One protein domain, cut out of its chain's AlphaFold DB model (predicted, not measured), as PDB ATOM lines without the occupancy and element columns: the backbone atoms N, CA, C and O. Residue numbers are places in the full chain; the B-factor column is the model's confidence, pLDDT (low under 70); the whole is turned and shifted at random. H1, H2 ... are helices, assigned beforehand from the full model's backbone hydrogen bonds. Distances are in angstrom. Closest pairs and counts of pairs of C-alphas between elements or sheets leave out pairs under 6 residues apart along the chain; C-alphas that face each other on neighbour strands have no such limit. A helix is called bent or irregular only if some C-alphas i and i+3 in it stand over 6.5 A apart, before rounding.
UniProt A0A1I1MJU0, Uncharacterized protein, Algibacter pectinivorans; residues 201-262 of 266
ATOM      1  N   THR A 201     -33.024 -50.217 -31.365       93.31
ATOM      2  CA  THR A 201     -31.918 -49.256 -31.219       93.31
ATOM      3  C   THR A 201     -30.598 -49.942 -30.869       93.31
ATOM      4  O   THR A 201     -29.578 -49.660 -31.490       93.31
ATOM      5  N   GLU A 202     -30.618 -50.902 -29.943       93.25
ATOM      6  CA  GLU A 202     -29.414 -51.640 -29.548       93.25
ATOM      7  C   GLU A 202     -28.890 -52.533 -30.675       93.25
ATOM      8  O   GLU A 202     -27.696 -52.535 -30.976       93.25
ATOM      9  N   GLU A 203     -29.772 -53.274 -31.351       94.88
ATOM     10  CA  GLU A 203     -29.401 -54.062 -32.527       94.88
ATOM     11  C   GLU A 203     -28.859 -53.176 -33.661       94.88
ATOM     12  O   GLU A 203     -27.931 -53.574 -34.366       94.88
ATOM     13  N   TRP A 204     -29.378 -51.957 -33.806       96.00
ATOM     14  CA  TRP A 204     -28.925 -50.990 -34.798       96.00
ATOM     15  C   TRP A 204     -27.532 -50.434 -34.481       96.00
ATOM     16  O   TRP A 204     -26.669 -50.422 -35.361       96.00
ATOM     17  N   LYS A 205     -27.254 -50.079 -33.220       95.75
ATOM     18  CA  LYS A 205     -25.900 -49.699 -32.777       95.75
ATOM     19  C   LYS A 205     -24.904 -50.847 -32.932       95.75
ATOM     20  O   LYS A 205     -23.782 -50.643 -33.396       95.75
ATOM     21  N   LYS A 206     -25.315 -52.080 -32.608       95.00
ATOM     22  CA  LYS A 206     -24.499 -53.282 -32.848       95.00
ATOM     23  C   LYS A 206     -24.193 -53.465 -34.331       95.00
ATOM     24  O   LYS A 206     -23.050 -53.754 -34.667       95.00
ATOM     25  N   PHE A 207     -25.172 -53.257 -35.213       95.06
ATOM     26  CA  PHE A 207     -24.957 -53.279 -36.661       95.06
ATOM     27  C   PHE A 207     -23.947 -52.209 -37.110       95.06
ATOM     28  O   PHE A 207     -23.042 -52.523 -37.881       95.06
ATOM     29  N   ARG A 208     -24.049 -50.972 -36.601       93.19
ATOM     30  CA  ARG A 208     -23.096 -49.889 -36.903       93.19
ATOM     31  C   ARG A 208     -21.662 -50.268 -36.532       93.19
ATOM     32  O   ARG A 208     -20.747 -50.021 -37.305       93.19
ATOM     33  N   ASN A 209     -21.471 -50.910 -35.382       92.12
ATOM     34  CA  ASN A 209     -20.145 -51.282 -34.879       92.12
ATOM     35  C   ASN A 209     -19.623 -52.635 -35.408       92.12
ATOM     36  O   ASN A 209     -18.475 -53.001 -35.144       92.12
ATOM     37  N   ASN A 210     -20.435 -53.403 -36.141       92.19
ATOM     38  CA  ASN A 210     -20.044 -54.724 -36.625       92.19
ATOM     39  C   ASN A 210     -19.197 -54.618 -37.901       92.19
ATOM     40  O   ASN A 210     -19.729 -54.603 -39.009       92.19
ATOM     41  N   LYS A 211     -17.869 -54.631 -37.748       91.12
ATOM     42  CA  LYS A 211     -16.915 -54.529 -38.868       91.12
ATOM     43  C   LYS A 211     -17.001 -55.673 -39.888       91.12
ATOM     44  O   LYS A 211     -16.595 -55.479 -41.026       91.12
ATOM     45  N   SER A 212     -17.521 -56.843 -39.508       89.25
ATOM     46  CA  SER A 212     -17.645 -57.989 -40.423       89.25
ATOM     47  C   SER A 212     -18.779 -57.795 -41.435       89.25
ATOM     48  O   SER A 212     -18.621 -58.128 -42.605       89.25
ATOM     49  N   ILE A 213     -19.903 -57.218 -41.002       87.62
ATOM     50  CA  ILE A 213     -21.104 -57.032 -41.839       87.62
ATOM     51  C   ILE A 213     -21.188 -55.592 -42.379       87.62
ATOM     52  O   ILE A 213     -21.730 -55.336 -43.456       87.62
ATOM     53  N   ASN A 214     -20.629 -54.635 -41.641       91.19
ATOM     54  CA  ASN A 214     -20.658 -53.211 -41.936       91.19
ATOM     55  C   ASN A 214     -19.264 -52.575 -41.756       91.19
ATOM     56  O   ASN A 214     -19.050 -51.790 -40.831       91.19
ATOM     57  N   PRO A 215     -18.301 -52.892 -42.641       89.94
ATOM     58  CA  PRO A 215     -16.923 -52.404 -42.526       89.94
ATOM     59  C   PRO A 215     -16.806 -50.876 -42.613       89.94
ATOM     60  O   PRO A 215     -15.925 -50.291 -41.996       89.94
ATOM     61  N   GLU A 216     -17.716 -50.223 -43.339       90.50
ATOM     62  CA  GLU A 216     -17.772 -48.761 -43.476       90.50
ATOM     63  C   GLU A 216     -18.364 -48.051 -42.249       90.50
ATOM     64  O   GLU A 216     -18.337 -46.827 -42.193       90.50
ATOM     65  N   GLY A 217     -18.955 -48.787 -41.299       91.12
ATOM     66  CA  GLY A 217     -19.559 -48.202 -40.100       91.12
ATOM     67  C   GLY A 217     -20.790 -47.327 -40.363       91.12
ATOM     68  O   GLY A 217     -21.112 -46.478 -39.539       91.12
ATOM     69  N   LYS A 218     -21.487 -47.521 -41.492       93.88
ATOM     70  CA  LYS A 218     -22.660 -46.712 -41.859       93.88
ATOM     71  C   LYS A 218     -23.877 -47.027 -40.997       93.88
ATOM     72  O   LYS A 218     -24.169 -48.193 -40.729       93.88
ATOM     73  N   TRP A 219     -24.661 -46.016 -40.658       94.94
ATOM     74  CA  TRP A 219     -25.950 -46.171 -39.990       94.94
ATOM     75  C   TRP A 219     -27.037 -46.742 -40.900       94.94
ATOM     76  O   TRP A 219     -28.010 -47.295 -40.391       94.94
ATOM     77  N   PHE A 220     -26.899 -46.672 -42.228       95.38
ATOM     78  CA  PHE A 220     -27.865 -47.264 -43.159       95.38
ATOM     79  C   PHE A 220     -27.231 -48.080 -44.296       95.38
ATOM     80  O   PHE A 220     -26.391 -47.581 -45.044       95.38
ATOM     81  N   LYS A 221     -27.720 -49.313 -44.502       94.19
ATOM     82  CA  LYS A 221     -27.405 -50.158 -45.668       94.19
ATOM     83  C   LYS A 221     -28.663 -50.847 -46.225       94.19
ATOM     84  O   LYS A 221     -29.682 -50.919 -45.540       94.19
ATOM     85  N   PRO A 222     -28.631 -51.352 -47.474       92.81
ATOM     86  CA  PRO A 222     -29.722 -52.144 -48.038       92.81
ATOM     87  C   PRO A 222     -30.064 -53.389 -47.203       92.81
ATOM     88  O   PRO A 222     -29.225 -53.925 -46.478       92.81
ATOM     89  N   LYS A 223     -31.297 -53.884 -47.365       93.25
ATOM     90  CA  LYS A 223     -31.877 -55.009 -46.611       93.25
ATOM     91  C   LYS A 223     -30.981 -56.251 -46.475       93.25
ATOM     92  O   LYS A 223     -30.947 -56.779 -45.367       93.25
ATOM     93  N   PRO A 224     -30.216 -56.688 -47.498       92.88
ATOM     94  CA  PRO A 224     -29.322 -57.843 -47.366       92.88
ATOM     95  C   PRO A 224     -28.282 -57.725 -46.242       92.88
ATOM     96  O   PRO A 224     -27.918 -58.732 -45.651       92.88
ATOM     97  N   TYR A 225     -27.834 -56.509 -45.913       91.62
ATOM     98  CA  TYR A 225     -26.826 -56.276 -44.870       91.62
ATOM     99  C   TYR A 225     -27.445 -56.109 -43.481       91.62
ATOM    100  O   TYR A 225     -26.880 -56.537 -42.480       91.62
ATOM    101  N   MET A 226     -28.606 -55.458 -43.411       92.00
ATOM    102  CA  MET A 226     -29.269 -55.125 -42.148       92.00
ATOM    103  C   MET A 226     -30.217 -56.222 -41.650       92.00
ATOM    104  O   MET A 226     -30.559 -56.258 -40.470       92.00
ATOM    105  N   GLY A 227     -30.690 -57.100 -42.537       92.31
ATOM    106  CA  GLY A 227     -31.640 -58.153 -42.197       92.31
ATOM    107  C   GLY A 227     -32.920 -57.601 -41.561       92.31
ATOM    108  O   GLY A 227     -33.579 -56.710 -42.103       92.31
ATOM    109  N   ASN A 228     -33.267 -58.126 -40.386       91.19
ATOM    110  CA  ASN A 228     -34.555 -57.885 -39.729       91.19
ATOM    111  C   ASN A 228     -34.757 -56.449 -39.217       91.19
ATOM    112  O   ASN A 228     -35.898 -56.052 -38.984       91.19
ATOM    113  N   ILE A 229     -33.687 -55.660 -39.054       94.38
ATOM    114  CA  ILE A 229     -33.804 -54.262 -38.602       94.38
ATOM    115  C   ILE A 229     -34.011 -53.276 -39.760       94.38
ATOM    116  O   ILE A 229     -34.354 -52.122 -39.511       94.38
ATOM    117  N   TYR A 230     -33.862 -53.713 -41.019       95.44
ATOM    118  CA  TYR A 230     -33.894 -52.834 -42.195       95.44
ATOM    119  C   TYR A 230     -35.146 -51.950 -42.265       95.44
ATOM    120  O   TYR A 230     -35.024 -50.733 -42.339       95.44
ATOM    121  N   GLU A 231     -36.345 -52.540 -42.207       94.12
ATOM    122  CA  GLU A 231     -37.612 -51.796 -42.339       94.12
ATOM    123  C   GLU A 231     -37.793 -50.780 -41.202       94.12
ATOM    124  O   GLU A 231     -38.320 -49.680 -41.393       94.12
ATOM    125  N   TRP A 232     -37.321 -51.140 -40.003       94.19
ATOM    126  CA  TRP A 232     -37.368 -50.270 -38.837       94.19
ATOM    127  C   TRP A 232     -36.434 -49.068 -39.022       94.19
ATOM    128  O   TRP A 232     -36.898 -47.935 -38.884       94.19
ATOM    129  N   VAL A 233     -35.173 -49.292 -39.422       95.50
ATOM    130  CA  VAL A 233     -34.187 -48.222 -39.668       95.50
ATOM    131  C   VAL A 233     -34.585 -47.358 -40.868       95.50
ATOM    132  O   VAL A 233     -34.544 -46.132 -40.791       95.50
ATOM    133  N   TRP A 234     -35.033 -47.972 -41.965       95.38
ATOM    134  CA  TRP A 234     -35.529 -47.261 -43.144       95.38
ATOM    135  C   TRP A 234     -36.676 -46.310 -42.783       95.38
ATOM    136  O   TRP A 234     -36.684 -45.150 -43.199       95.38
ATOM    137  N   GLY A 235     -37.594 -46.762 -41.924       93.69
ATOM    138  CA  GLY A 235     -38.663 -45.931 -41.386       93.69
ATOM    139  C   GLY A 235     -38.165 -44.722 -40.585       93.69
ATOM    140  O   GLY A 235     -38.772 -43.656 -40.694       93.69
ATOM    141  N   LYS A 236     -37.075 -44.858 -39.814       94.94
ATOM    142  CA  LYS A 236     -36.426 -43.736 -39.105       94.94
ATOM    143  C   LYS A 236     -35.785 -42.753 -40.079       94.94
ATOM    144  O   LYS A 236     -35.976 -41.550 -39.952       94.94
ATOM    145  N   ARG A 237     -35.103 -43.266 -41.106       95.00
ATOM    146  CA  ARG A 237     -34.450 -42.450 -42.138       95.00
ATOM    147  C   ARG A 237     -35.438 -41.620 -42.960       95.00
ATOM    148  O   ARG A 237     -35.098 -40.540 -43.418       95.00
ATOM    149  N   LYS A 238     -36.658 -42.119 -43.175       95.44
ATOM    150  CA  LYS A 238     -37.675 -41.441 -43.998       95.44
ATOM    151  C   LYS A 238     -38.617 -40.520 -43.228       95.44
ATOM    152  O   LYS A 238     -39.275 -39.698 -43.855       95.44
ATOM    153  N   ASN A 239     -38.748 -40.673 -41.911       93.75
ATOM    154  CA  ASN A 239     -39.787 -39.986 -41.151       93.75
ATOM    155  C   ASN A 239     -39.251 -39.443 -39.821       93.75
ATOM    156  O   ASN A 239     -38.946 -40.218 -38.913       93.75
ATOM    157  N   LYS A 240     -39.245 -38.109 -39.698       93.88
ATOM    158  CA  LYS A 240     -38.815 -37.374 -38.501       93.88
ATOM    159  C   LYS A 240     -39.515 -37.859 -37.232       93.88
ATOM    160  O   LYS A 240     -38.851 -38.330 -36.324       93.88
ATOM    161  N   SER A 241     -40.849 -37.924 -37.235       91.06
ATOM    162  CA  SER A 241     -41.618 -38.378 -36.063       91.06
ATOM    163  C   SER A 241     -41.247 -39.790 -35.602       91.06
ATOM    164  O   SER A 241     -41.359 -40.106 -34.423       91.06
ATOM    165  N   LYS A 242     -40.794 -40.663 -36.515       91.44
ATOM    166  CA  LYS A 242     -40.295 -41.987 -36.138       91.44
ATOM    167  C   LYS A 242     -38.884 -41.892 -35.562       91.44
ATOM    168  O   LYS A 242     -38.616 -42.633 -34.618       91.44
ATOM    169  N   MET A 243     -38.007 -41.059 -36.122       93.62
ATOM    170  CA  MET A 243     -36.654 -40.820 -35.605       93.62
ATOM    171  C   MET A 243     -36.682 -40.219 -34.195       93.62
ATOM    172  O   MET A 243     -36.005 -40.733 -33.308       93.62
ATOM    173  N   ASP A 244     -37.558 -39.244 -33.956       92.50
ATOM    174  CA  ASP A 244     -37.710 -38.550 -32.670       92.50
ATOM    175  C   ASP A 244     -38.032 -39.506 -31.504       92.50
ATOM    176  O   ASP A 244     -37.664 -39.241 -30.366       92.50
ATOM    177  N   LEU A 245     -38.660 -40.661 -31.774       89.44
ATOM    178  CA  LEU A 245     -38.979 -41.673 -30.750       89.44
ATOM    179  C   LEU A 245     -37.755 -42.360 -30.126       89.44
ATOM    180  O   LEU A 245     -37.924 -43.104 -29.162       89.44
ATOM    181  N   VAL A 246     -36.575 -42.228 -30.734       91.94
ATOM    182  CA  VAL A 246     -35.341 -42.892 -30.280       91.94
ATOM    183  C   VAL A 246     -34.153 -41.936 -30.202       91.94
ATOM    184  O   VAL A 246     -33.038 -42.383 -29.947       91.94
ATOM    185  N   ILE A 247     -34.361 -40.640 -30.450       91.75
ATOM    186  CA  ILE A 247     -33.285 -39.648 -30.563       91.75
ATOM    187  C   ILE A 247     -32.503 -39.487 -29.251       91.75
ATOM    188  O   ILE A 247     -31.288 -39.319 -29.267       91.75
ATOM    189  N   ASP A 248     -33.190 -39.642 -28.121       91.88
ATOM    190  CA  ASP A 248     -32.663 -39.598 -26.757       91.88
ATOM    191  C   ASP A 248     -31.705 -40.755 -26.431       91.88
ATOM    192  O   ASP A 248     -30.984 -40.710 -25.437       91.88
ATOM    193  N   LYS A 249     -31.673 -41.787 -27.279       93.50
ATOM    194  CA  LYS A 249     -30.820 -42.969 -27.112       93.50
ATOM    195  C   LYS A 249     -29.482 -42.857 -27.831       93.50
ATOM    196  O   LYS A 249     -28.664 -43.770 -27.714       93.50
ATOM    197  N   PHE A 250     -29.248 -41.780 -28.577       95.00
ATOM    198  CA  PHE A 250     -28.002 -41.536 -29.297       95.00
ATOM    199  C   PHE A 250     -27.199 -40.422 -28.632       95.00
ATOM    200  O   PHE A 250     -27.752 -39.444 -28.132       95.00
ATOM    201  N   ASN A 251     -25.877 -40.567 -28.617       95.06
ATOM    202  CA  ASN A 251     -24.989 -39.511 -28.147       95.06
ATOM    203  C   ASN A 251     -24.792 -38.431 -29.233       95.06
ATOM    204  O   ASN A 251     -25.196 -38.591 -30.385       95.06
ATOM    205  N   LYS A 252     -24.150 -37.312 -28.873       94.69
ATOM    206  CA  LYS A 252     -23.955 -36.172 -29.788       94.69
ATOM    207  C   LYS A 252     -23.181 -36.533 -31.063       94.69
ATOM    208  O   LYS A 252     -23.460 -35.965 -32.115       94.69
ATOM    209  N   GLU A 253     -22.221 -37.450 -30.974       94.38
ATOM    210  CA  GLU A 253     -21.424 -37.893 -32.122       94.38
ATOM    211  C   GLU A 253     -22.262 -38.769 -33.057       94.38
ATOM    212  O   GLU A 253     -22.348 -38.485 -34.249       94.38
ATOM    213  N   GLU A 254     -22.972 -39.757 -32.506       94.94
ATOM    214  CA  GLU A 254     -23.878 -40.638 -33.251       94.94
ATOM    215  C   GLU A 254     -24.979 -39.834 -33.963       94.94
ATOM    216  O   GLU A 254     -25.279 -40.083 -35.130       94.94
ATOM    217  N   LEU A 255     -25.551 -38.820 -33.303       95.56
ATOM    218  CA  LEU A 255     -26.550 -37.931 -33.908       95.56
ATOM    219  C   LEU A 255     -25.981 -37.134 -35.088       95.56
ATOM    220  O   LEU A 255     -26.658 -36.974 -36.106       95.56
ATOM    221  N   LYS A 256     -24.734 -36.660 -34.983       95.19
ATOM    222  CA  LYS A 256     -24.053 -35.950 -36.072       95.19
ATOM    223  C   LYS A 256     -23.803 -36.875 -37.265       95.19
ATOM    224  O   LYS A 256     -24.039 -36.474 -38.402       95.19
ATOM    225  N   GLU A 257     -23.369 -38.108 -37.017       94.69
ATOM    226  CA  GLU A 257     -23.185 -39.125 -38.057       94.69
ATOM    227  C   GLU A 257     -24.504 -39.466 -38.760       94.69
ATOM    228  O   GLU A 257     -24.584 -39.429 -39.988       94.69
ATOM    229  N   LEU A 258     -25.565 -39.717 -37.990       96.00
ATOM    230  CA  LEU A 258     -26.898 -39.983 -38.523       96.00
ATOM    231  C   LEU A 258     -27.407 -38.818 -39.384       96.00
ATOM    232  O   LEU A 258     -27.928 -39.038 -40.480       96.00
ATOM    233  N   LYS A 259     -27.215 -37.571 -38.936       95.38
ATOM    234  CA  LYS A 259     -27.570 -36.374 -39.712       95.38
ATOM    235  C   LYS A 259     -26.804 -36.323 -41.038       95.38
ATOM    236  O   LYS A 259     -27.414 -36.111 -42.085       95.38
ATOM    237  N   ASN A 260     -25.500 -36.603 -41.013       94.81
ATOM    238  CA  ASN A 260     -24.660 -36.660 -42.214       94.81
ATOM    239  C   ASN A 260     -25.084 -37.776 -43.191       94.81
ATOM    240  O   ASN A 260     -24.933 -37.625 -44.400       94.81
ATOM    241  N   GLU A 261     -25.660 -38.875 -42.698       93.56
ATOM    242  CA  GLU A 261     -26.200 -39.969 -43.525       93.56
ATOM    243  C   GLU A 261     -27.634 -39.725 -44.048       93.56
ATOM    244  O   GLU A 261     -28.241 -40.584 -44.717       93.56
ATOM    245  N   GLY A 262     -28.180 -38.535 -43.790       93.06
ATOM    246  CA  GLY A 262     -29.481 -38.094 -44.282       93.06
ATOM    247  C   GLY A 262     -30.658 -38.574 -43.436       93.06
ATOM    248  O   GLY A 262     -31.758 -38.732 -43.967       93.06
TER     249      GLY A 262
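Overview. This is residues 201 to 262 of the 266 residues of an uncharacterized protein of Algibacter pectinivorans (UniProt A0A1I1MJU0). Four helices stand round a middle through which a long loop passes: H2, the longest and sharply kinked, makes one side, H1 crosses it at a steep angle, and the short H3 makes a corner at its far end. H4 stands by itself across from H2 and touches no helix, and the long loop of residues 210 to 222 joins H1 to H2. The printed part has 62 residues with four named helices in the order H1, H2, H3, H4 and no named strand, and its class is all helix. It is compact, with a radius of gyration of the C-alphas of 10.9 A, and a rounded outline of 29 by 23 by 19 A.

Arrangement. H1, residues 201 to 209, touches H2, residues 223 to 238, with 4 pairs of C-alphas within 8 A. The closest C-alphas are those of Trp 204 and Ile 229, 7.0 A apart. The two helices run opposite ways at a steep tilt of 60 degrees, and H2 touches H1 with its residues 226 to 233 alone. H2 has a kink of 93 degrees near residue 230. It is irregular: C-alphas 225 and 228 are 9.4 A apart, and its line is a rough one. H3, residues 240 to 244, and H2 touch only at the corner by their link, where H2 takes part with residues 235 to 237 alone. The closest C-alphas there are those of Lys 236 and Met 243, 4.6 A apart. H4, residues 252 to 260, is apart from H1, H2 and H3, and H1 and H3 are apart too. In H1, H3 and H4 every O i to N i+4 pair is within hydrogen-bond range; in H2 it is 7 of 12.

Along the chain. H1 begins at C-alpha 201, (-31.918, -49.256, -31.219), and is 12.5 A long from first to last C-alpha. H2 begins at C-alpha 223, (-31.877, -55.009, -46.611), and is 15.0 A long over its 16 residues. H3 measures 6.1 A from C-alpha 240 to C-alpha 244. H4 is 12.5 A long and ends at C-alpha 260, (-24.660, -36.660, -42.214).

Size, cuts and confidence. The two C-alphas farthest apart are those of Ser 212 and Ser 241, at 31.3 A, and the first and last printed C-alphas, of Thr 201 and Gly 262, are 17.4 A apart. The printed part has no cut. The link from H1 to H2, residues 210 to 222, is long, and its C-alphas lie 4 to 16 A from the mean of the C-alphas. The link from H2 to H3 is tight, with 1 residue, and that from H3 to H4 is short, with 7 residues. The mean pLDDT of the printed part is 93.4, and no printed residue is under 70.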